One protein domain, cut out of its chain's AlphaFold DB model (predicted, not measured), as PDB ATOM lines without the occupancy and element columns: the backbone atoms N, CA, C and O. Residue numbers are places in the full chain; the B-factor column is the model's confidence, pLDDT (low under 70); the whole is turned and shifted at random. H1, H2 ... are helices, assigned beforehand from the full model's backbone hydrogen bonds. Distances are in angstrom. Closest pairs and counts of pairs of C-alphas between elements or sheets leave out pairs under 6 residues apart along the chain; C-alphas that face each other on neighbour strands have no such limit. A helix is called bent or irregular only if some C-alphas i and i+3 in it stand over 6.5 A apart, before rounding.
ATOM      1  N   ASP A  20      67.071   1.514  43.619       65.44
ATOM      2  CA  ASP A  20      67.306   0.599  44.742       65.44
ATOM      3  C   ASP A  20      66.555   0.994  46.031       65.44
ATOM      4  O   ASP A  20      66.514   0.214  46.991       65.44
ATOM      5  N   ILE A  21      65.926   2.179  46.083       74.12
ATOM      6  CA  ILE A  21      65.192   2.632  47.271       74.12
ATOM      7  C   ILE A  21      63.845   1.909  47.382       74.12
ATOM      8  O   ILE A  21      62.956   2.000  46.523       74.12
ATOM      9  N   ASP A  22      63.665   1.224  48.512       74.62
ATOM     10  CA  ASP A  22      62.415   0.563  48.873       74.62
ATOM     11  C   ASP A  22      61.483   1.548  49.595       74.62
ATOM     12  O   ASP A  22      61.632   1.822  50.789       74.62
ATOM     13  N   ILE A  23      60.528   2.112  48.850       77.81
ATOM     14  CA  ILE A  23      59.442   2.920  49.412       77.81
ATOM     15  C   ILE A  23      58.433   1.951  50.018       77.81
ATOM     16  O   ILE A  23      57.941   1.063  49.325       77.81
ATOM     17  N   ARG A  24      58.145   2.102  51.312       78.56
ATOM     18  CA  ARG A  24      57.206   1.223  52.012       78.56
ATOM     19  C   ARG A  24      55.756   1.618  51.708       78.56
ATOM     20  O   ARG A  24      55.495   2.814  51.565       78.56
ATOM     21  N   PRO A  25      54.829   0.648  51.643       74.31
ATOM     22  CA  PRO A  25      53.398   0.932  51.619       74.31
ATOM     23  C   PRO A  25      52.962   1.790  52.806       74.31
ATOM     24  O   PRO A  25      53.568   1.724  53.880       74.31
ATOM     25  N   LEU A  26      51.913   2.587  52.608       74.00
ATOM     26  CA  LEU A  26      51.279   3.316  53.702       74.00
ATOM     27  C   LEU A  26      50.413   2.364  54.536       74.00
ATOM     28  O   LEU A  26      49.639   1.584  53.992       74.00
ATOM     29  N   ASP A  27      50.493   2.500  55.859       65.94
ATOM     30  CA  ASP A  27      49.602   1.807  56.803       65.94
ATOM     31  C   ASP A  27      48.238   2.529  56.975       65.94
ATOM     32  O   ASP A  27      47.395   2.089  57.757       65.94
ATOM     33  N   ASP A  28      48.020   3.652  56.274       74.38
ATOM     34  CA  ASP A  28      46.838   4.535  56.347       74.38
ATOM     35  C   ASP A  28      46.119   4.615  54.979       74.38
ATOM     36  O   ASP A  28      46.584   4.075  53.975       74.38
ATOM     37  N   ILE A  29      44.972   5.295  54.927       82.56
ATOM     38  CA  ILE A  29      44.178   5.508  53.709       82.56
ATOM     39  C   ILE A  29      45.023   6.253  52.650       82.56
ATOM     40  O   ILE A  29      45.579   7.306  52.968       82.56
ATOM     41  N   PRO A  30      45.101   5.770  51.392       87.38
ATOM     42  CA  PRO A  30      45.827   6.463  50.330       87.38
ATOM     43  C   PRO A  30      45.066   7.712  49.857       87.38
ATOM     44  O   PRO A  30      43.854   7.666  49.630       87.38
ATOM     45  N   PHE A  31      45.784   8.820  49.659       89.12
ATOM     46  CA  PHE A  31      45.229  10.099  49.181       89.12
ATOM     47  C   PHE A  31      45.785  10.511  47.810       89.12
ATOM     48  O   PHE A  31      45.211  11.369  47.136       89.12
ATOM     49  N   SER A  32      46.864   9.865  47.371       91.88
ATOM     50  CA  SER A  32      47.453   9.982  46.042       91.88
ATOM     51  C   SER A  32      47.507   8.619  45.345       91.88
ATOM     52  O   SER A  32      47.804   7.611  45.989       91.88
ATOM     53  N   PRO A  33      47.349   8.560  44.010       91.88
ATOM     54  CA  PRO A  33      47.681   7.359  43.247       91.88
ATOM     55  C   PRO A  33      49.115   6.849  43.469       91.88
ATOM     56  O   PRO A  33      49.359   5.655  43.306       91.88
ATOM     57  N   LEU A  34      50.063   7.719  43.850       91.88
ATOM     58  CA  LEU A  34      51.437   7.307  44.160       91.88
ATOM     59  C   LEU A  34      51.532   6.444  45.419       91.88
ATOM     60  O   LEU A  34      52.440   5.620  45.507       91.88
ATOM     61  N   ASP A  35      50.592   6.588  46.352       89.88
ATOM     62  CA  ASP A  35      50.568   5.843  47.616       89.88
ATOM     63  C   ASP A  35      50.299   4.345  47.400       89.88
ATOM     64  O   ASP A  35      50.666   3.518  48.228       89.88
ATOM     65  N   ILE A  36      49.686   3.991  46.263       86.62
ATOM     66  CA  ILE A  36      49.311   2.615  45.896       86.62
ATOM     67  C   ILE A  36      50.477   1.880  45.207       86.62
ATOM     68  O   ILE A  36      50.546   0.650  45.202       86.62
ATOM     69  N   ILE A  37      51.417   2.617  44.609       88.44
ATOM     70  CA  ILE A  37      52.507   2.043  43.807       88.44
ATOM     71  C   ILE A  37      53.444   1.124  44.621       88.44
ATOM     72  O   ILE A  37      53.802   0.064  44.104       88.44
ATOM     73  N   PRO A  38      53.837   1.444  45.871       88.62
ATOM     74  CA  PRO A  38      54.667   0.555  46.687       88.62
ATOM     75  C   PRO A  38      54.135  -0.880  46.826       88.62
ATOM     76  O   PRO A  38      54.914  -1.835  46.753       88.62
ATOM     77  N   ASP A  39      52.819  -1.053  46.974       83.31
ATOM     78  CA  ASP A  39      52.200  -2.382  47.038       83.31
ATOM     79  C   ASP A  39      52.353  -3.134  45.715       83.31
ATOM     80  O   ASP A  39      52.680  -4.326  45.694       83.31
ATOM     81  N   PHE A  40      52.179  -2.426  44.597       82.38
ATOM     82  CA  PHE A  40      52.404  -2.979  43.266       82.38
ATOM     83  C   PHE A  40      53.855  -3.445  43.083       82.38
ATOM     84  O   PHE A  40      54.078  -4.595  42.695       82.38
ATOM     85  N   ASP A  41      54.834  -2.602  43.424       85.69
ATOM     86  CA  ASP A  41      56.260  -2.932  43.321       85.69
ATOM     87  C   ASP A  41      56.632  -4.126  44.213       85.69
ATOM     88  O   ASP A  41      57.343  -5.036  43.777       85.69
ATOM     89  N   SER A  42      56.116  -4.176  45.445       84.31
ATOM     90  CA  SER A  42      56.333  -5.294  46.372       84.31
ATOM     91  C   SER A  42      55.829  -6.618  45.787       84.31
ATOM     92  O   SER A  42      56.546  -7.627  45.773       84.31
ATOM     93  N   MET A  43      54.623  -6.616  45.215       79.50
ATOM     94  CA  MET A  43      54.063  -7.792  44.551       79.50
ATOM     95  C   MET A  43      54.848  -8.188  43.297       79.50
ATOM     96  O   MET A  43      55.105  -9.379  43.101       79.50
ATOM     97  N   ALA A  44      55.245  -7.222  42.465       81.00
ATOM     98  CA  ALA A  44      56.059  -7.471  41.278       81.00
ATOM     99  C   ALA A  44      57.387  -8.139  41.669       81.00
ATOM    100  O   ALA A  44      57.718  -9.208  41.147       81.00
ATOM    101  N   LYS A  45      58.085  -7.611  42.686       83.81
ATOM    102  CA  LYS A  45      59.307  -8.212  43.250       83.81
ATOM    103  C   LYS A  45      59.069  -9.638  43.757       83.81
ATOM    104  O   LYS A  45      59.893 -10.520  43.508       83.81
ATOM    105  N   LEU A  46      57.959  -9.900  44.456       83.38
ATOM    106  CA  LEU A  46      57.611 -11.252  44.920       83.38
ATOM    107  C   LEU A  46      57.412 -12.223  43.749       83.38
ATOM    108  O   LEU A  46      57.928 -13.340  43.788       83.38
ATOM    109  N   GLN A  47      56.720 -11.799  42.689       79.94
ATOM    110  CA  GLN A  47      56.478 -12.614  41.494       79.94
ATOM    111  C   GLN A  47      57.768 -12.875  40.705       79.94
ATOM    112  O   GLN A  47      58.023 -14.010  40.296       79.94
ATOM    113  N   GLN A  48      58.631 -11.865  40.573       80.19
ATOM    114  CA  GLN A  48      59.958 -12.012  39.975       80.19
ATOM    115  C   GLN A  48      60.846 -12.983  40.772       80.19
ATOM    116  O   GLN A  48      61.537 -13.810  40.173       80.19
ATOM    117  N   LYS A  49      60.823 -12.923  42.113       82.00
ATOM    118  CA  LYS A  49      61.580 -13.838  42.992       82.00
ATOM    119  C   LYS A  49      61.046 -15.269  42.956       82.00
ATOM    120  O   LYS A  49      61.834 -16.207  43.021       82.00
ATOM    121  N   ALA A  50      59.729 -15.438  42.849       80.56
ATOM    122  CA  ALA A  50      59.089 -16.749  42.789       80.56
ATOM    123  C   ALA A  50      59.326 -17.478  41.454       80.56
ATOM    124  O   ALA A  50      59.136 -18.695  41.382       80.56
ATOM    125  N   SER A  51      59.743 -16.764  40.401       76.25
ATOM    126  CA  SER A  51      59.947 -17.361  39.087       76.25
ATOM    127  C   SER A  51      61.404 -17.691  38.758       76.25
ATOM    128  O   SER A  51      62.304 -16.850  38.811       76.25
ATOM    129  N   TRP A  52      61.619 -18.926  38.306       73.56
ATOM    130  CA  TRP A  52      62.906 -19.429  37.819       73.56
ATOM    131  C   TRP A  52      63.162 -19.109  36.334       73.56
ATOM    132  O   TRP A  52      64.292 -19.241  35.869       73.56
ATOM    133  N   ASN A  53      62.139 -18.676  35.582       76.38
ATOM    134  CA  ASN A  53      62.252 -18.377  34.151       76.38
ATOM    135  C   ASN A  53      62.609 -16.889  33.921       76.38
ATOM    136  O   ASN A  53      61.797 -16.019  34.253       76.38
ATOM    137  N   PRO A  54      63.761 -16.560  33.302       68.19
ATOM    138  CA  PRO A  54      64.177 -15.174  33.074       68.19
ATOM    139  C   PRO A  54      63.177 -14.366  32.230       68.19
ATOM    140  O   PRO A  54      62.959 -13.193  32.511       68.19
ATOM    141  N   PHE A  55      62.481 -14.989  31.275       69.56
ATOM    142  CA  PHE A  55      61.469 -14.307  30.457       69.56
ATOM    143  C   PHE A  55      60.216 -13.923  31.249       69.56
ATOM    144  O   PHE A  55      59.576 -12.922  30.960       69.56
ATOM    145  N   SER A  56      59.875 -14.687  32.286       64.56
ATOM    146  CA  SER A  56      58.745 -14.348  33.163       64.56
ATOM    147  C   SER A  56      59.085 -13.293  34.220       64.56
ATOM    148  O   SER A  56      58.177 -12.679  34.775       64.56
ATOM    149  N   LYS A  57      60.378 -13.045  34.478       62.97
ATOM    150  CA  LYS A  57      60.812 -11.894  35.283       62.97
ATOM    151  C   LYS A  57      60.570 -10.587  34.524       62.97
ATOM    152  O   LYS A  57      60.058  -9.649  35.114       62.97
ATOM    153  N   LEU A  58      60.814 -10.583  33.209       65.81
ATOM    154  CA  LEU A  58      60.495  -9.460  32.313       65.81
ATOM    155  C   LEU A  58      58.984  -9.186  32.185       65.81
ATOM    156  O   LEU A  58      58.595  -8.090  31.807       65.81
ATOM    157  N   ALA A  59      58.130 -10.163  32.502       68.88
ATOM    158  CA  ALA A  59      56.673 -10.026  32.418       68.88
ATOM    159  C   ALA A  59      56.031  -9.332  33.636       68.88
ATOM    160  O   ALA A  59      54.829  -9.088  33.623       68.88
ATOM    161  N   ASN A  60      56.798  -9.043  34.694       72.81
ATOM    162  CA  ASN A  60      56.294  -8.396  35.909       72.81
ATOM    163  C   ASN A  60      57.149  -7.167  36.244       72.81
ATOM    164  O   ASN A  60      57.855  -7.203  37.253       72.81
ATOM    165  N   PRO A  61      57.159  -6.127  35.391       82.00
ATOM    166  CA  PRO A  61      57.963  -4.939  35.635       82.00
ATOM    167  C   PRO A  61      57.512  -4.208  36.903       82.00
ATOM    168  O   PRO A  61      56.323  -4.189  37.234       82.00
ATOM    169  N   GLN A  62      58.463  -3.591  37.598       84.50
ATOM    170  CA  GLN A  62      58.162  -2.588  38.620       84.50
ATOM    171  C   GLN A  62      57.611  -1.316  37.962       84.50
ATOM    172  O   GLN A  62      57.782  -1.089  36.765       84.50
ATOM    173  N   PHE A  63      56.957  -0.450  38.731       87.19
ATOM    174  CA  PHE A  63      56.240   0.700  38.185       87.19
ATOM    175  C   PHE A  63      57.147   1.679  37.433       87.19
ATOM    176  O   PHE A  63      56.771   2.188  36.382       87.19
ATOM    177  N   HIS A  64      58.355   1.930  37.943       86.75
ATOM    178  CA  HIS A  64      59.323   2.824  37.296       86.75
ATOM    179  C   HIS A  64      59.846   2.278  35.951       86.75
ATOM    180  O   HIS A  64      60.276   3.059  35.107       86.75
ATOM    181  N   GLU A  65      59.763   0.959  35.731       84.88
ATOM    182  CA  GLU A  65      60.175   0.273  34.495       84.88
ATOM    183  C   GLU A  65      59.097   0.368  33.393       84.88
ATOM    184  O   GLU A  65      59.336  -0.004  32.243       84.88
ATOM    185  N   LEU A  66      57.901   0.867  33.727       85.06
ATOM    186  CA  LEU A  66      56.802   1.045  32.784       85.06
ATOM    187  C   LEU A  66      57.048   2.210  31.819       85.06
ATOM    188  O   LEU A  66      57.705   3.211  32.136       85.06
ATOM    189  N   SER A  67      56.417   2.126  30.644       86.12
ATOM    190  CA  SER A  67      56.387   3.246  29.701       86.12
ATOM    191  C   SER A  67      55.798   4.495  30.370       86.12
ATOM    192  O   SER A  67      54.947   4.401  31.259       86.12
ATOM    193  N   LEU A  68      56.238   5.691  29.963       88.06
ATOM    194  CA  LEU A  68      55.683   6.927  30.525       88.06
ATOM    195  C   LEU A  68      54.165   7.017  30.283       88.06
ATOM    196  O   LEU A  68      53.430   7.371  31.198       88.06
ATOM    197  N   GLN A  69      53.693   6.591  29.107       87.62
ATOM    198  CA  GLN A  69      52.265   6.502  28.786       87.62
ATOM    199  C   GLN A  69      51.497   5.635  29.794       87.62
ATOM    200  O   GLN A  69      50.442   6.051  30.272       87.62
ATOM    201  N   ASP A  70      52.005   4.447  30.139       85.25
ATOM    202  CA  ASP A  70      51.353   3.562  31.112       85.25
ATOM    203  C   ASP A  70      51.327   4.179  32.513       85.25
ATOM    204  O   ASP A  70      50.308   4.093  33.201       85.25
ATOM    205  N   ARG A  71      52.410   4.851  32.920       89.75
ATOM    206  CA  ARG A  71      52.482   5.551  34.213       89.75
ATOM    207  C   ARG A  71      51.495   6.716  34.288       89.75
ATOM    208  O   ARG A  71      50.774   6.833  35.278       89.75
ATOM    209  N   CYS A  72      51.407   7.530  33.236       91.81
ATOM    210  CA  CYS A  72      50.448   8.633  33.129       91.81
ATOM    211  C   CYS A  72      48.998   8.125  33.122       91.81
ATOM    212  O   CYS A  72      48.167   8.619  33.885       91.81
ATOM    213  N   ASN A  73      48.707   7.084  32.329       88.62
ATOM    214  CA  ASN A  73      47.403   6.416  32.318       88.62
ATOM    215  C   ASN A  73      47.029   5.915  33.713       88.62
ATOM    216  O   ASN A  73      45.915   6.153  34.167       88.62
ATOM    217  N   PHE A  74      47.948   5.230  34.398       89.12
ATOM    218  CA  PHE A  74      47.710   4.746  35.751       89.12
ATOM    219  C   PHE A  74      47.375   5.897  36.699       89.12
ATOM    220  O   PHE A  74      46.312   5.867  37.316       89.12
ATOM    221  N   TYR A  75      48.236   6.915  36.787       92.88
ATOM    222  CA  TYR A  75      48.066   7.999  37.754       92.88
ATOM    223  C   TYR A  75      46.717   8.701  37.587       92.88
ATOM    224  O   TYR A  75      45.935   8.767  38.534       92.88
ATOM    225  N   PHE A  76      46.398   9.159  36.373       92.81
ATOM    226  CA  PHE A  76      45.175   9.928  36.151       92.81
ATOM    227  C   PHE A  76      43.909   9.071  36.224       92.81
ATOM    228  O   PHE A  76      42.918   9.522  36.787       92.81
ATOM    229  N   ARG A  77      43.921   7.814  35.757       89.94
ATOM    230  CA  ARG A  77      42.753   6.923  35.916       89.94
ATOM    231  C   ARG A  77      42.491   6.603  37.385       89.94
ATOM    232  O   ARG A  77      41.338   6.590  37.812       89.94
ATOM    233  N   GLN A  78      43.547   6.368  38.165       87.75
ATOM    234  CA  GLN A  78      43.406   6.108  39.595       87.75
ATOM    235  C   GLN A  78      42.983   7.346  40.377       87.75
ATOM    236  O   GLN A  78      42.222   7.207  41.327       87.75
ATOM    237  N   LEU A  79      43.375   8.546  39.943       91.56
ATOM    238  CA  LEU A  79      42.911   9.788  40.556       91.56
ATOM    239  C   LEU A  79      41.372   9.872  40.576       91.56
ATOM    240  O   LEU A  79      40.795  10.132  41.629       91.56
ATOM    241  N   TYR A  80      40.710   9.543  39.459       90.50
ATOM    242  CA  TYR A  80      39.242   9.471  39.385       90.50
ATOM    243  C   TYR A  80      38.649   8.319  40.197       90.50
ATOM    244  O   TYR A  80      37.633   8.498  40.859       90.50
ATOM    245  N   ASN A  81      39.273   7.138  40.171       86.06
ATOM    246  CA  ASN A  81      38.770   5.986  40.928       86.06
ATOM    247  C   ASN A  81      38.858   6.195  42.451       86.06
ATOM    248  O   ASN A  81      38.063   5.617  43.191       86.06
ATOM    249  N   MET A  82      39.840   6.970  42.922       86.00
ATOM    250  CA  MET A  82      40.046   7.258  44.343       86.00
ATOM    251  C   MET A  82      39.158   8.398  44.848       86.00
ATOM    252  O   MET A  82      38.692   8.352  45.987       86.00
ATOM    253  N   ASN A  83      38.946   9.433  44.033       87.62
ATOM    254  CA  ASN A  83      38.168  10.605  44.414       87.62
ATOM    255  C   ASN A  83      37.521  11.248  43.183       87.62
ATOM    256  O   ASN A  83      38.171  12.039  42.523       87.62
ATOM    257  N   GLU A  84      36.246  10.988  42.906       89.75
ATOM    258  CA  GLU A  84      35.524  11.583  41.762       89.75
ATOM    259  C   GLU A  84      35.407  13.121  41.826       89.75
ATOM    260  O   GLU A  84      35.190  13.772  40.803       89.75
ATOM    261  N   ASP A  85      35.603  13.720  43.004       89.69
ATOM    262  CA  ASP A  85      35.446  15.155  43.264       89.69
ATOM    263  C   ASP A  85      36.791  15.898  43.358       89.69
ATOM    264  O   ASP A  85      36.856  17.030  43.834       89.69
ATOM    265  N   TRP A  86      37.898  15.282  42.921       93.50
ATOM    266  CA  TRP A  86      39.207  15.938  42.941       93.50
ATOM    267  C   TRP A  86      39.212  17.219  42.085       93.50
ATOM    268  O   TRP A  86      38.621  17.268  41.003       93.50
ATOM    269  N   SER A  87      39.904  18.252  42.566       94.94
ATOM    270  CA  SER A  87      40.120  19.517  41.858       94.94
ATOM    271  C   SER A  87      41.402  20.188  42.363       94.94
ATOM    272  O   SER A  87      41.829  19.938  43.494       94.94
ATOM    273  N   ASN A  88      42.020  21.022  41.526       96.00
ATOM    274  CA  ASN A  88      43.102  21.941  41.895       96.00
ATOM    275  C   ASN A  88      42.583  23.356  42.200       96.00
ATOM    276  O   ASN A  88      43.319  24.336  42.090       96.00
ATOM    277  N   ASP A  89      41.307  23.467  42.556       95.00
ATOM    278  CA  ASP A  89      40.685  24.732  42.914       95.00
ATOM    279  C   ASP A  89      41.324  25.260  44.205       95.00
ATOM    280  O   ASP A  89      41.218  24.670  45.281       95.00
ATOM    281  N   TYR A  90      42.027  26.384  44.096       90.81
ATOM    282  CA  TYR A  90      42.747  26.964  45.219       90.81
ATOM    283  C   TYR A  90      41.831  27.605  46.273       90.81
ATOM    284  O   TYR A  90      42.324  27.972  47.338       90.81
ATOM    285  N   HIS A  91      40.513  27.691  46.047       90.12
ATOM    286  CA  HIS A  91      39.544  28.050  47.088       90.12
ATOM    287  C   HIS A  91      39.293  26.907  48.084       90.12
ATOM    288  O   HIS A  91      38.864  27.178  49.208       90.12
ATOM    289  N   ILE A  92      39.576  25.651  47.708       89.38
ATOM    290  CA  ILE A  92      39.413  24.469  48.579       89.38
ATOM    291  C   ILE A  92      40.738  23.863  49.052       89.38
ATOM    292  O   ILE A  92      40.730  23.059  49.983       89.38
ATOM    293  N   ILE A  93      41.866  24.222  48.430       90.50
ATOM    294  CA  ILE A  93      43.194  23.713  48.799       90.50
ATOM    295  C   ILE A  93      43.619  24.234  50.181       90.50
ATOM    296  O   ILE A  93      43.521  25.424  50.490       90.50
ATOM    297  N   LEU A  94      44.162  23.334  50.999       87.62
ATOM    298  CA  LEU A  94      44.626  23.579  52.363       87.62
ATOM    299  C   LEU A  94      46.077  23.116  52.529       87.62
ATOM    300  O   LEU A  94      46.606  22.381  51.707       87.62
ATOM    301  N   PHE A  95      46.723  23.527  53.619       86.19
ATOM    302  CA  PHE A  95      48.002  22.953  54.039       86.19
ATOM    303  C   PHE A  95      47.763  21.988  55.202       86.19
ATOM    304  O   PHE A  95      47.159  22.378  56.206       86.19
ATOM    305  N   ASP A  96      48.257  20.755  55.091       82.81
ATOM    306  CA  ASP A  96      48.219  19.777  56.185       82.81
ATOM    307  C   ASP A  96      49.493  19.861  57.050       82.81
ATOM    308  O   ASP A  96      50.468  19.137  56.837       82.81
ATOM    309  N   ILE A  97      49.514  20.798  58.008       72.69
ATOM    310  CA  ILE A  97      50.621  20.987  58.966       72.69
ATOM    311  C   ILE A  97      50.074  20.998  60.399       72.69
ATOM    312  O   ILE A  97      49.211  21.810  60.738       72.69
ATOM    313  N   ALA A  98      50.602  20.103  61.243       57.47
ATOM    314  CA  ALA A  98      50.089  19.799  62.585       57.47
ATOM    315  C   ALA A  98      50.091  20.989  63.569       57.47
ATOM    316  O   ALA A  98      49.207  21.076  64.416       57.47
ATOM    317  N   ASP A  99      51.038  21.923  63.436       51.44
ATOM    318  CA  ASP A  99      51.227  23.033  64.386       51.44
ATOM    319  C   ASP A  99      50.396  24.284  64.075       51.44
ATOM    320  O   ASP A  99      50.383  25.244  64.852       51.44
ATOM    321  N   ILE A 100      49.672  24.302  62.953       54.59
ATOM    322  CA  ILE A 100      48.840  25.447  62.602       54.59
ATOM    323  C   ILE A 100      47.443  25.237  63.189       54.59
ATOM    324  O   ILE A 100      46.558  24.650  62.561       54.59
ATOM    325  N   GLN A 101      47.225  25.775  64.395       47.69
ATOM    326  CA  GLN A 101      45.881  26.078  64.893       47.69
ATOM    327  C   GLN A 101      45.265  27.168  64.006       47.69
ATOM    328  O   GLN A 101      45.250  28.349  64.346       47.69
ATOM    329  N   ILE A 102      44.775  26.783  62.829       46.88
ATOM    330  CA  ILE A 102      43.831  27.619  62.096       46.88
ATOM    331  C   ILE A 102      42.559  27.599  62.935       46.88
ATOM    332  O   ILE A 102      41.950  26.545  63.108       46.88
ATOM    333  N   ASP A 103      42.243  28.756  63.516       41.75
ATOM    334  CA  ASP A 103      41.086  29.007  64.367       41.75
ATOM    335  C   ASP A 103      39.854  28.328  63.748       41.75
ATOM    336  O   ASP A 103      39.385  28.698  62.668       41.75
ATOM    337  N   SER A 104      39.336  27.305  64.424       43.97
ATOM    338  CA  SER A 104      38.204  26.458  64.015       43.97
ATOM    339  C   SER A 104      36.872  27.220  63.896       43.97
ATOM    340  O   SER A 104      35.796  26.630  63.822       43.97
ATOM    341  N   LYS A 105      36.923  28.554  63.888       40.53
ATOM    342  CA  LYS A 105      35.784  29.468  63.806       40.53
ATOM    343  C   LYS A 105      35.418  29.884  62.381       40.53
ATOM    344  O   LYS A 105      34.317  30.405  62.202       40.53
ATOM    345  N   GLU A 106      36.272  29.641  61.385       44.38
ATOM    346  CA  GLU A 106      36.007  30.024  59.984       44.38
ATOM    347  C   GLU A 106      35.689  28.869  59.024       44.38
ATOM    348  O   GLU A 106      35.448  29.112  57.844       44.38
ATOM    349  N   GLU A 107      35.538  27.634  59.504       50.72
ATOM    350  CA  GLU A 107      34.899  26.566  58.717       50.72
ATOM    351  C   GLU A 107      33.366  26.730  58.754       50.72
ATOM    352  O   GLU A 107      32.612  25.928  59.299       50.72
ATOM    353  N   LYS A 108      32.886  27.831  58.162       41.00
ATOM    354  CA  LYS A 108      31.493  28.004  57.723       41.00
ATOM    355  C   LYS A 108      31.367  27.618  56.245       41.00
ATOM    356  O   LYS A 108      30.829  28.371  55.442       41.00
ATOM    357  N   SER A 109      31.847  26.430  55.899       41.06
ATOM    358  CA  SER A 109      31.312  25.651  54.783       41.06
ATOM    359  C   SER A 109      30.595  24.457  55.409       41.06
ATOM    360  O   SER A 109      31.104  23.853  56.348       41.06
ATOM    361  N   GLY A 110      29.348  24.218  55.017       47.06
ATOM    362  CA  GLY A 110      28.384  23.421  55.775       47.06
ATOM    363  C   GLY A 110      28.869  22.045  56.268       47.06
ATOM    364  O   GLY A 110      29.470  21.269  55.537       47.06
ATOM    365  N   SER A 111      28.490  21.744  57.516       46.56
ATOM    366  CA  SER A 111      28.322  20.406  58.109       46.56
ATOM    367  C   SER A 111      29.538  19.481  58.288       46.56
ATOM    368  O   SER A 111      29.422  18.289  58.020       46.56
ATOM    369  N   ILE A 112      30.643  19.952  58.873       49.84
ATOM    370  CA  ILE A 112      31.574  19.054  59.590       49.84
ATOM    371  C   ILE A 112      31.623  19.460  61.069       49.84
ATOM    372  O   ILE A 112      32.422  20.270  61.519       49.84
ATOM    373  N   LEU A 113      30.666  18.923  61.827       48.53
ATOM    374  CA  LEU A 113      30.610  19.004  63.284       48.53
ATOM    375  C   LEU A 113      31.654  18.053  63.902       48.53
ATOM    376  O   LEU A 113      31.503  16.842  63.809       48.53
ATOM    377  N   GLY A 114      32.647  18.605  64.603       55.22
ATOM    378  CA  GLY A 114      33.151  18.074  65.881       55.22
ATOM    379  C   GLY A 114      34.062  16.839  65.912       55.22
ATOM    380  O   GLY A 114      34.463  16.473  67.013       55.22
ATOM    381  N   ASP A 115      34.403  16.216  64.782       70.06
ATOM    382  CA  ASP A 115      35.305  15.054  64.750       70.06
ATOM    383  C   ASP A 115      36.685  15.430  64.181       70.06
ATOM    384  O   ASP A 115      36.829  15.770  63.004       70.06
ATOM    385  N   GLU A 116      37.704  15.382  65.038       71.69
ATOM    386  CA  GLU A 116      39.104  15.666  64.703       71.69
ATOM    387  C   GLU A 116      39.620  14.751  63.579       71.69
ATOM    388  O   GLU A 116      40.404  15.182  62.728       71.69
ATOM    389  N   GLU A 117      39.127  13.511  63.510       75.94
ATOM    390  CA  GLU A 117      39.505  12.560  62.470       75.94
ATOM    391  C   GLU A 117      38.942  12.960  61.099       75.94
ATOM    392  O   GLU A 117      39.669  12.930  60.101       75.94
ATOM    393  N   LEU A 118      37.686  13.417  61.042       78.38
ATOM    394  CA  LEU A 118      37.067  13.899  59.802       78.38
ATOM    395  C   LEU A 118      37.751  15.163  59.278       78.38
ATOM    396  O   LEU A 118      37.976  15.276  58.071       78.38
ATOM    397  N   LEU A 119      38.128  16.084  60.168       77.44
ATOM    398  CA  LEU A 119      38.887  17.285  59.803       77.44
ATOM    399  C   LEU A 119      40.267  16.931  59.247       77.44
ATOM    400  O   LEU A 119      40.672  17.464  58.213       77.44
ATOM    401  N   ARG A 120      40.973  15.987  59.880       80.44
ATOM    402  CA  ARG A 120      42.263  15.492  59.386       80.44
ATOM    403  C   ARG A 120      42.129  14.852  58.005       80.44
ATOM    404  O   ARG A 120      42.922  15.149  57.115       80.44
ATOM    405  N   ILE A 121      41.115  14.009  57.798       83.19
ATOM    406  CA  ILE A 121      40.840  13.393  56.490       83.19
ATOM    407  C   ILE A 121      40.520  14.468  55.442       83.19
ATOM    408  O   ILE A 121      41.014  14.389  54.319       83.19
ATOM    409  N   HIS A 122      39.721  15.479  55.794       84.56
ATOM    410  CA  HIS A 122      39.394  16.586  54.896       84.56
ATOM    411  C   HIS A 122      40.640  17.383  54.482       84.56
ATOM    412  O   HIS A 122      40.815  17.655  53.294       84.56
ATOM    413  N   ARG A 123      41.535  17.700  55.429       84.62
ATOM    414  CA  ARG A 123      42.809  18.381  55.145       84.62
ATOM    415  C   ARG A 123      43.704  17.552  54.235       84.62
ATOM    416  O   ARG A 123      44.119  18.060  53.203       84.62
ATOM    417  N   LYS A 124      43.913  16.269  54.549       87.88
ATOM    418  CA  LYS A 124      44.712  15.361  53.709       87.88
ATOM    419  C   LYS A 124      44.177  15.265  52.277       87.88
ATOM    420  O   LYS A 124      44.959  15.282  51.337       87.88
ATOM    421  N   LYS A 125      42.850  15.201  52.089       88.31
ATOM    422  CA  LYS A 125      42.223  15.142  50.750       88.31
ATOM    423  C   LYS A 125      42.434  16.403  49.912       88.31
ATOM    424  O   LYS A 125      42.479  16.302  48.686       88.31
ATOM    425  N   ASN A 126      42.537  17.556  50.565       89.50
ATOM    426  CA  ASN A 126      42.661  18.862  49.923       89.50
ATOM    427  C   ASN A 126      44.049  19.487  50.126       89.50
ATOM    428  O   ASN A 126      44.205  20.693  49.958       89.50
ATOM    429  N   ASP A 127      45.053  18.689  50.497       91.38
ATOM    430  CA  ASP A 127      46.397  19.194  50.759       91.38
ATOM    431  C   ASP A 127      47.021  19.763  49.473       91.38
ATOM    432  O   ASP A 127      46.965  19.155  48.398       91.38
ATOM    433  N   VAL A 128      47.666  20.922  49.588       93.00
ATOM    434  CA  VAL A 128      48.378  21.610  48.506       93.00
ATOM    435  C   VAL A 128      49.405  20.702  47.841       93.00
ATOM    436  O   VAL A 128      49.594  20.775  46.627       93.00
ATOM    437  N   LYS A 129      50.011  19.779  48.596       93.06
ATOM    438  CA  LYS A 129      50.951  18.786  48.062       93.06
ATOM    439  C   LYS A 129      50.330  17.939  46.963       93.06
ATOM    440  O   LYS A 129      51.002  17.652  45.974       93.06
ATOM    441  N   LEU A 130      49.056  17.567  47.100       94.25
ATOM    442  CA  LEU A 130      48.346  16.790  46.088       94.25
ATOM    443  C   LEU A 130      48.101  17.623  44.829       94.25
ATOM    444  O   LEU A 130      48.294  17.120  43.724       94.25
ATOM    445  N   ALA A 131      47.728  18.896  44.980       95.50
ATOM    446  CA  ALA A 131      47.529  19.791  43.844       95.50
ATOM    447  C   ALA A 131      48.835  20.029  43.066       95.50
ATOM    448  O   ALA A 131      48.872  19.877  41.843       95.50
ATOM    449  N   LEU A 132      49.935  20.312  43.771       96.62
ATOM    450  CA  LEU A 132      51.252  20.497  43.158       96.62
ATOM    451  C   LEU A 132      51.781  19.203  42.525       96.62
ATOM    452  O   LEU A 132      52.313  19.241  41.419       96.62
ATOM    453  N   GLN A 133      51.573  18.046  43.160       96.69
ATOM    454  CA  GLN A 133      51.925  16.746  42.583       96.69
ATOM    455  C   GLN A 133      51.182  16.491  41.265       96.69
ATOM    456  O   GLN A 133      51.798  16.074  40.283       96.69
ATOM    457  N   ARG A 134      49.872  16.768  41.211       97.25
ATOM    458  CA  ARG A 134      49.079  16.633  39.978       97.25
ATOM    459  C   ARG A 134      49.622  17.526  38.867       97.25
ATOM    460  O   ARG A 134      49.744  17.057  37.739       97.25
ATOM    461  N   LEU A 135      49.994  18.768  39.184       97.62
ATOM    462  CA  LEU A 135      50.593  19.693  38.221       97.62
ATOM    463  C   LEU A 135      51.975  19.211  37.739       97.62
ATOM    464  O   LEU A 135      52.238  19.262  36.542       97.62
ATOM    465  N   ARG A 136      52.837  18.678  38.619       97.19
ATOM    466  CA  ARG A 136      54.139  18.097  38.224       97.19
ATOM    467  C   ARG A 136      53.975  16.883  37.313       97.19
ATOM    468  O   ARG A 136      54.693  16.734  36.330       97.19
ATOM    469  N   ILE A 137      53.015  16.010  37.613       96.94
ATOM    470  CA  ILE A 137      52.736  14.838  36.775       96.94
ATOM    471  C   ILE A 137      52.095  15.262  35.449       96.94
ATOM    472  O   ILE A 137      52.455  14.714  34.412       96.94
ATOM    473  N   TYR A 138      51.223  16.276  35.444       97.38
ATOM    474  CA  TYR A 138      50.711  16.880  34.210       97.38
ATOM    475  C   TYR A 138      51.850  17.430  33.346       97.38
ATOM    476  O   TYR A 138      51.894  17.140  32.151       97.38
ATOM    477  N   ASP A 139      52.793  18.166  33.940       96.25
ATOM    478  CA  ASP A 139      53.959  18.697  33.231       96.25
ATOM    479  C   ASP A 139      54.764  17.579  32.566       96.25
ATOM    480  O   ASP A 139      54.999  17.598  31.355       96.25
ATOM    481  N   ARG A 140      55.095  16.538  33.337       94.25
ATOM    482  CA  ARG A 140      55.842  15.379  32.849       94.25
ATOM    483  C   ARG A 140      55.121  14.640  31.722       94.25
ATOM    484  O   ARG A 140      55.762  14.215  30.763       94.25
ATOM    485  N   CYS A 141      53.810  14.453  31.858       93.88
ATOM    486  CA  CYS A 141      53.014  13.665  30.926       93.88
ATOM    487  C   CYS A 141      52.680  14.419  29.637       93.88
ATOM    488  O   CYS A 141      52.698  13.800  28.582       93.88
ATOM    489  N   PHE A 142      52.371  15.717  29.706       93.81
ATOM    490  CA  PHE A 142      51.771  16.441  28.578       93.81
ATOM    491  C   PHE A 142      52.573  17.650  28.091       93.81
ATOM    492  O   PHE A 142      52.329  18.112  26.986       93.81
ATOM    493  N   ILE A 143      53.501  18.199  28.883       92.88
ATOM    494  CA  ILE A 143      54.282  19.389  28.491       92.88
ATOM    495  C   ILE A 143      55.704  19.011  28.091       92.88
ATOM    496  O   ILE A 143      56.214  19.464  27.064       92.88
ATOM    497  N   GLN A 144      56.351  18.161  28.889       89.12
ATOM    498  CA  GLN A 144      57.693  17.650  28.613       89.12
ATOM    499  C   GLN A 144      57.695  16.529  27.562       89.12
ATOM    500  O   GLN A 144      58.763  16.166  27.066       89.12
ATOM    501  N   ASN A 145      56.523  15.986  27.215       82.75
ATOM    502  CA  ASN A 145      56.361  14.888  26.271       82.75
ATOM    503  C   ASN A 145      55.174  15.147  25.327       82.75
ATOM    504  O   ASN A 145      54.064  15.377  25.793       82.75
ATOM    505  N   ASP A 146      55.415  15.090  24.015       76.75
ATOM    506  CA  ASP A 146      54.398  15.369  22.988       76.75
ATOM    507  C   ASP A 146      53.656  14.099  22.502       76.75
ATOM    508  O   ASP A 146      52.685  14.202  21.747       76.75
ATOM    509  N   ASP A 147      54.098  12.903  22.913       82.38
ATOM    510  CA  ASP A 147      53.602  11.614  22.400       82.38
ATOM    511  C   ASP A 147      52.383  11.081  23.176       82.38
ATOM    512  O   ASP A 147      51.730  10.128  22.741       82.38
ATOM    513  N   ILE A 148      52.067  11.677  24.328       85.12
ATOM    514  CA  ILE A 148      50.998  11.212  25.217       85.12
ATOM    515  C   ILE A 148      49.705  11.970  24.918       85.12
ATOM    516  O   ILE A 148      49.581  13.167  25.167       85.12
ATOM    517  N   SER A 149      48.696  11.248  24.431       86.62
ATOM    518  CA  SER A 149      47.368  11.820  24.190       86.62
ATOM    519  C   SER A 149      46.588  11.991  25.496       86.62
ATOM    520  O   SER A 149      46.325  11.015  26.204       86.62
ATOM    521  N   ILE A 150      46.133  13.219  25.767       91.00
ATOM    522  CA  ILE A 150      45.262  13.531  26.914       91.00
ATOM    523  C   ILE A 150      43.899  12.836  26.799       91.00
ATOM    524  O   ILE A 150      43.360  12.330  27.781       91.00
ATOM    525  N   LYS A 151      43.380  12.725  25.573       89.31
ATOM    526  CA  LYS A 151      42.150  11.995  25.252       89.31
ATOM    527  C   LYS A 151      42.295  10.499  25.527       89.31
ATOM    528  O   LYS A 151      41.412   9.888  26.124       89.31
ATOM    529  N   GLY A 152      43.445   9.930  25.155       86.12
ATOM    530  CA  GLY A 152      43.764   8.512  25.346       86.12
ATOM    531  C   GLY A 152      43.757   8.050  26.809       86.12
ATOM    532  O   GLY A 152      43.539   6.865  27.071       86.12
ATOM    533  N   ILE A 153      43.909   8.966  27.775       87.19
ATOM    534  CA  ILE A 153      43.755   8.652  29.204       87.19
ATOM    535  C   ILE A 153      42.363   8.065  29.488       87.19
ATOM    536  O   ILE A 153      42.258   7.112  30.261       87.19
ATOM    537  N   PHE A 154      41.316   8.570  28.831       87.62
ATOM    538  CA  PHE A 154      39.913   8.238  29.111       87.62
ATOM    539  C   PHE A 154      39.314   7.193  28.160       87.62
ATOM    540  O   PHE A 154      38.195   6.730  28.368       87.62
ATOM    541  N   GLU A 155      40.062   6.767  27.139       81.88
ATOM    542  CA  GLU A 155      39.624   5.734  26.203       81.88
ATOM    543  C   GLU A 155      40.061   4.324  26.651       81.88
ATOM    544  O   GLU A 155      41.215   4.075  27.014       81.88
ATOM    545  N   ASP A 156      39.142   3.357  26.570       66.00
ATOM    546  CA  ASP A 156      39.390   1.934  26.888       66.00
ATOM    547  C   ASP A 156      40.148   1.189  25.762       66.00
ATOM    548  O   ASP A 156      40.339  -0.025  25.775       66.00
ATOM    549  N   THR A 157      40.580   1.918  24.732       53.94
ATOM    550  CA  THR A 157      41.256   1.387  23.539       53.94
ATOM    551  C   THR A 157      42.733   1.073  23.785       53.94
ATOM    552  O   THR A 157      43.317   0.259  23.062       53.94
ATOM    553  N   VAL A 158      43.338   1.647  24.832       53.69
ATOM    554  CA  VAL A 158      44.714   1.341  25.237       53.69
ATOM    555  C   VAL A 158      44.728   0.007  25.986       53.69
ATOM    556  O   VAL A 158      44.488  -0.055  27.193       53.69
ATOM    557  N   LYS A 159      45.036  -1.078  25.263       49.44
ATOM    558  CA  LYS A 159      45.306  -2.417  25.815       49.44
ATOM    559  C   LYS A 159      46.606  -2.424  26.632       49.44
ATOM    560  O   LYS A 159      47.573  -3.079  26.262       49.44
ATOM    561  N   SER A 160      46.645  -1.703  27.746       52.66
ATOM    562  CA  SER A 160      47.734  -1.826  28.709       52.66
ATOM    563  C   SER A 160      47.565  -3.161  29.441       52.66
ATOM    564  O   SER A 160      46.608  -3.360  30.196       52.66
ATOM    565  N   GLU A 161      48.461  -4.121  29.192       49.88
ATOM    566  CA  GLU A 161      48.527  -5.381  29.953       49.88
ATOM    567  C   GLU A 161      48.685  -5.111  31.461       49.88
ATOM    568  O   GLU A 161      48.164  -5.863  32.287       49.88
ATOM    569  N   VAL A 162      49.289  -3.972  31.815       50.22
ATOM    570  CA  VAL A 162      49.515  -3.501  33.184       50.22
ATOM    571  C   VAL A 162      48.228  -2.977  33.817       50.22
ATOM    572  O   VAL A 162      47.857  -3.456  34.890       50.22
ATOM    573  N   ALA A 163      47.480  -2.099  33.134       50.41
ATOM    574  CA  ALA A 163      46.165  -1.653  33.606       50.41
ATOM    575  C   ALA A 163      45.190  -2.833  33.746       50.41
ATOM    576  O   ALA A 163      44.455  -2.912  34.723       50.41
ATOM    577  N   ASN A 164      45.243  -3.812  32.838       50.81
ATOM    578  CA  ASN A 164      44.450  -5.039  32.939       50.81
ATOM    579  C   ASN A 164      44.885  -5.954  34.100       50.81
ATOM    580  O   ASN A 164      44.038  -6.623  34.694       50.81
ATOM    581  N   SER A 165      46.178  -5.996  34.442       51.59
ATOM    582  CA  SER A 165      46.694  -6.749  35.596       51.59
ATOM    583  C   SER A 165      46.300  -6.113  36.939       51.59
ATOM    584  O   SER A 165      45.975  -6.835  37.883       51.59
ATOM    585  N   LEU A 166      46.249  -4.776  36.986       51.47
ATOM    586  CA  LEU A 166      45.857  -3.966  38.141       51.47
ATOM    587  C   LEU A 166      44.328  -3.951  38.329       51.47
ATOM    588  O   LEU A 166      43.833  -4.249  39.418       51.47
ATOM    589  N   ASN A 167      43.566  -3.722  37.252       48.00
ATOM    590  CA  ASN A 167      42.096  -3.696  37.262       48.00
ATOM    591  C   ASN A 167      41.487  -5.054  37.642       48.00
ATOM    592  O   ASN A 167      40.463  -5.103  38.322       48.00
ATOM    593  N   LYS A 168      42.123  -6.172  37.257       49.75
ATOM    594  CA  LYS A 168      41.663  -7.521  37.631       49.75
ATOM    595  C   LYS A 168      41.773  -7.821  39.128       49.75
ATOM    596  O   LYS A 168      41.052  -8.701  39.590       49.75
ATOM    597  N   ARG A 169      42.668  -7.162  39.874       48.91
ATOM    598  CA  ARG A 169      42.925  -7.491  41.290       48.91
ATOM    599  C   ARG A 169      42.145  -6.622  42.275       48.91
ATOM    600  O   ARG A 169      41.715  -7.152  43.292       48.91
ATOM    601  N   ASN A 170      41.889  -5.352  41.957       48.03
ATOM    602  CA  ASN A 170      41.227  -4.428  42.892       48.03
ATOM    603  C   ASN A 170      39.697  -4.344  42.762       48.03
ATOM    604  O   ASN A 170      39.092  -3.522  43.441       48.03
ATOM    605  N   ALA A 171      39.054  -5.151  41.900       44.06
ATOM    606  CA  ALA A 171      37.616  -5.031  41.601       44.06
ATOM    607  C   ALA A 171      37.190  -3.564  41.355       44.06
ATOM    608  O   ALA A 171      36.093  -3.139  41.720       44.06
ATOM    609  N   MET A 172      38.100  -2.770  40.780       53.41
ATOM    610  CA  MET A 172      37.912  -1.341  40.598       53.41
ATOM    611  C   MET A 172      36.894  -1.136  39.488       53.41
ATOM    612  O   MET A 172      37.052  -1.634  38.372       53.41
ATOM    613  N   LYS A 173      35.822  -0.406  39.800       59.72
ATOM    614  CA  LYS A 173      34.937   0.123  38.768       59.72
ATOM    615  C   LYS A 173      35.794   1.019  37.871       59.72
ATOM    616  O   LYS A 173      36.513   1.873  38.380       59.72
ATOM    617  N   ASN A 174      35.713   0.833  36.556       72.12
ATOM    618  CA  ASN A 174      36.333   1.723  35.574       72.12
ATOM    619  C   ASN A 174      35.572   3.061  35.548       72.12
ATOM    620  O   ASN A 174      34.891   3.370  34.582       72.12
ATOM    621  N   ILE A 175      35.607   3.820  36.645       81.44
ATOM    622  CA  ILE A 175      34.814   5.046  36.816       81.44
ATOM    623  C   ILE A 175      35.357   6.159  35.919       81.44
ATOM    624  O   ILE A 175      34.583   6.952  35.393       81.44
ATOM    625  N   PHE A 176      36.670   6.166  35.668       82.38
ATOM    626  CA  PHE A 176      37.321   7.132  34.782       82.38
ATOM    627  C   PHE A 176      36.681   7.213  33.380       82.38
ATOM    628  O   PHE A 176      36.717   8.276  32.774       82.38
ATOM    629  N   THR A 177      36.046   6.146  32.870       85.44
ATOM    630  CA  THR A 177      35.379   6.167  31.550       85.44
ATOM    631  C   THR A 177      34.109   7.022  31.515       85.44
ATOM    632  O   THR A 177      33.537   7.214  30.446       85.44
ATOM    633  N   ASN A 178      33.634   7.507  32.668       90.88
ATOM    634  CA  ASN A 178      32.514   8.447  32.758       90.88
ATOM    635  C   ASN A 178      32.931   9.902  32.487       90.88
ATOM    636  O   ASN A 178      32.061  10.766  32.382       90.88
ATOM    637  N   TYR A 179      34.235  10.167  32.393       93.00
ATOM    638  CA  TYR A 179      34.813  11.497  32.235       93.00
ATOM    639  C   TYR A 179      35.588  11.597  30.923       93.00
ATOM    640  O   TYR A 179      35.804  10.608  30.220       93.00
ATOM    641  N   ASP A 180      36.001  12.814  30.592       93.94
ATOM    642  CA  ASP A 180      36.785  13.105  29.407       93.94
ATOM    643  C   ASP A 180      37.900  14.115  29.708       93.94
ATOM    644  O   ASP A 180      38.041  14.645  30.812       93.94
ATOM    645  N   GLN A 181      38.708  14.387  28.689       93.88
ATOM    646  CA  GLN A 181      39.796  15.361  28.745       93.88
ATOM    647  C   GLN A 181      39.355  16.782  29.145       93.88
ATOM    648  O   GLN A 181      40.173  17.538  29.656       93.88
ATOM    649  N   TRP A 182      38.101  17.171  28.888       95.62
ATOM    650  CA  TRP A 182      37.622  18.530  29.135       95.62
ATOM    651  C   TRP A 182      37.295  18.720  30.616       95.62
ATOM    652  O   TRP A 182      37.681  19.728  31.205       95.62
ATOM    653  N   ASP A 183      36.641  17.727  31.227       96.44
ATOM    654  CA  ASP A 183      36.478  17.655  32.685       96.44
ATOM    655  C   ASP A 183      37.846  17.640  33.384       96.44
ATOM    656  O   ASP A 183      38.074  18.406  34.321       96.44
ATOM    657  N   PHE A 184      38.782  16.840  32.870       96.81
ATOM    658  CA  PHE A 184      40.137  16.757  33.405       96.81
ATOM    659  C   PHE A 184      40.881  18.099  33.382       96.81
ATOM    660  O   PHE A 184      41.409  18.519  34.411       96.81
ATOM    661  N   GLU A 185      40.907  18.787  32.237       96.44
ATOM    662  CA  GLU A 185      41.563  20.098  32.106       96.44
ATOM    663  C   GLU A 185      40.917  21.142  33.024       96.44
ATOM    664  O   GLU A 185      41.627  21.921  33.658       96.44
ATOM    665  N   HIS A 186      39.588  21.128  33.164       96.81
ATOM    666  CA  HIS A 186      38.895  22.056  34.055       96.81
ATOM    667  C   HIS A 186      39.218  21.801  35.534       96.81
ATOM    668  O   HIS A 186      39.425  22.749  36.280       96.81
ATOM    669  N   ARG A 187      39.339  20.541  35.965       96.88
ATOM    670  CA  ARG A 187      39.775  20.210  37.336       96.88
ATOM    671  C   ARG A 187      41.247  20.518  37.575       96.88
ATOM    672  O   ARG A 187      41.621  20.870  38.693       96.88
ATOM    673  N   MET A 188      42.087  20.370  36.551       97.69
ATOM    674  CA  MET A 188      43.519  20.658  36.633       97.69
ATOM    675  C   MET A 188      43.800  22.165  36.695       97.69
ATOM    676  O   MET A 188      44.664  22.585  37.468       97.69
ATOM    677  N   PHE A 189      43.047  22.966  35.932       97.62
ATOM    678  CA  PHE A 189      43.169  24.425  35.856       97.62
ATOM    679  C   PHE A 189      41.807  25.126  36.029       97.62
ATOM    680  O   PHE A 189      41.297  25.713  35.073       97.62
TER     681      PHE A 189
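What this domain is: This is residues 20 to 189 of the 687 residues of an uncharacterized protein of Tetrapisispora blattae (strain ATCC 34711 / CBS 6284 / DSM 70876 / NBRC 10599 / NRRL Y-10934 / UCD 77-7) (UniProt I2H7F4). Helix H3 lies at the core of an elongated body of helices and loops, with H5 and H7 packed on it and the short H6 alongside. H1 starts at H3 with its first residues and reaches out toward one end of the long axis, where H2 folds back at its tip, while H4 and the loop of residues 83 to 115 reach toward the other end, where residues 105 to 111 stick out. The printed part has 170 residues with eight named helices, H1 to H8 in order along the chain, and no named strand; the class is all helix, though under half of the residues, 82, are in named elements. It is only just compact, close to loose, with a radius of gyration of the C-alphas of 18.3 A, and spans 62 by 34 by 30 A.

How they stand to each other: Go first through residues 20 to 32, which hold no named element, to H1, residues 33 to 50. At its far end H1 touches H2, residues 54 to 57, only at the corner by their link, with residues 47 to 49 alone; the closest C-alphas are those of Gln 48 and Lys 57, 4.8 A apart. Next comes the hub, H3, residues 68 to 82, which touches four helices. H1 touches it with residues 33 to 34 alone, at a steep tilt of 59 degrees, opposite ways; the closest C-alphas are those of Pro 33 and Tyr 75, 5.5 A apart. Further along, H4, residues 116 to 125, touches no helix and meets H5, residues 128 to 143, only through their link. H5 with residues 137 to 141 touches residues 68 to 72 of H3, opposite ways at 36 degrees, a tilt only just steep; the closest C-alphas, of Cys 72 and Cys 141, are 6.1 A apart. H6, residues 161 to 167, only just touches H3, with 3 pairs of C-alphas within 8 A, the closest those of Phe 74 and Ala 163 at 6.9 A; the two run the same way at a shallow tilt of 12 degrees. H7, residues 175 to 178, touches residues 77 to 81 of H3, the closest C-alphas being those of Tyr 80 and Phe 176, 5.5 A apart. Last, H8, residues 181 to 188, is close to H5 but not clearly touching: their closest C-alphas, of Leu 135 and Met 188, are 7.3 A apart. In H3, H4, H5, H6 and H8 every O i to N i+4 pair is within hydrogen-bond range, in H1 10 of 14 are, and H2 and H7 are too short for such a pair.

Where its parts are: Find C-alpha 33 at (47.681, 7.359, 43.247); from there H1 runs 26.7 A to C-alpha 50 at (59.089, -16.749, 42.789). H1 is only just irregular: C-alphas 35 and 38 are 6.8 A apart. H3 measures 20.9 A from first to last C-alpha, H4 14.3 A and H5 21.0 A. Look for the end of H8 at C-alpha 188, (43.519, 20.658, 36.633).

The domain as a whole: The two C-alphas farthest apart, those of Asn 53 and Lys 105, are 62.2 A from each other. Residues 50 to 55 and 105 to 111 stand free. The printed part has no cut; the links H3 to H4, with 33 residues, and H5 to H6, with 17, are long. The mean pLDDT of the printed part is 78.4, and in the B-factor column you will find values under 70 at residues 20, 27, 54 to 59, 98 to 114 and 156 to 173.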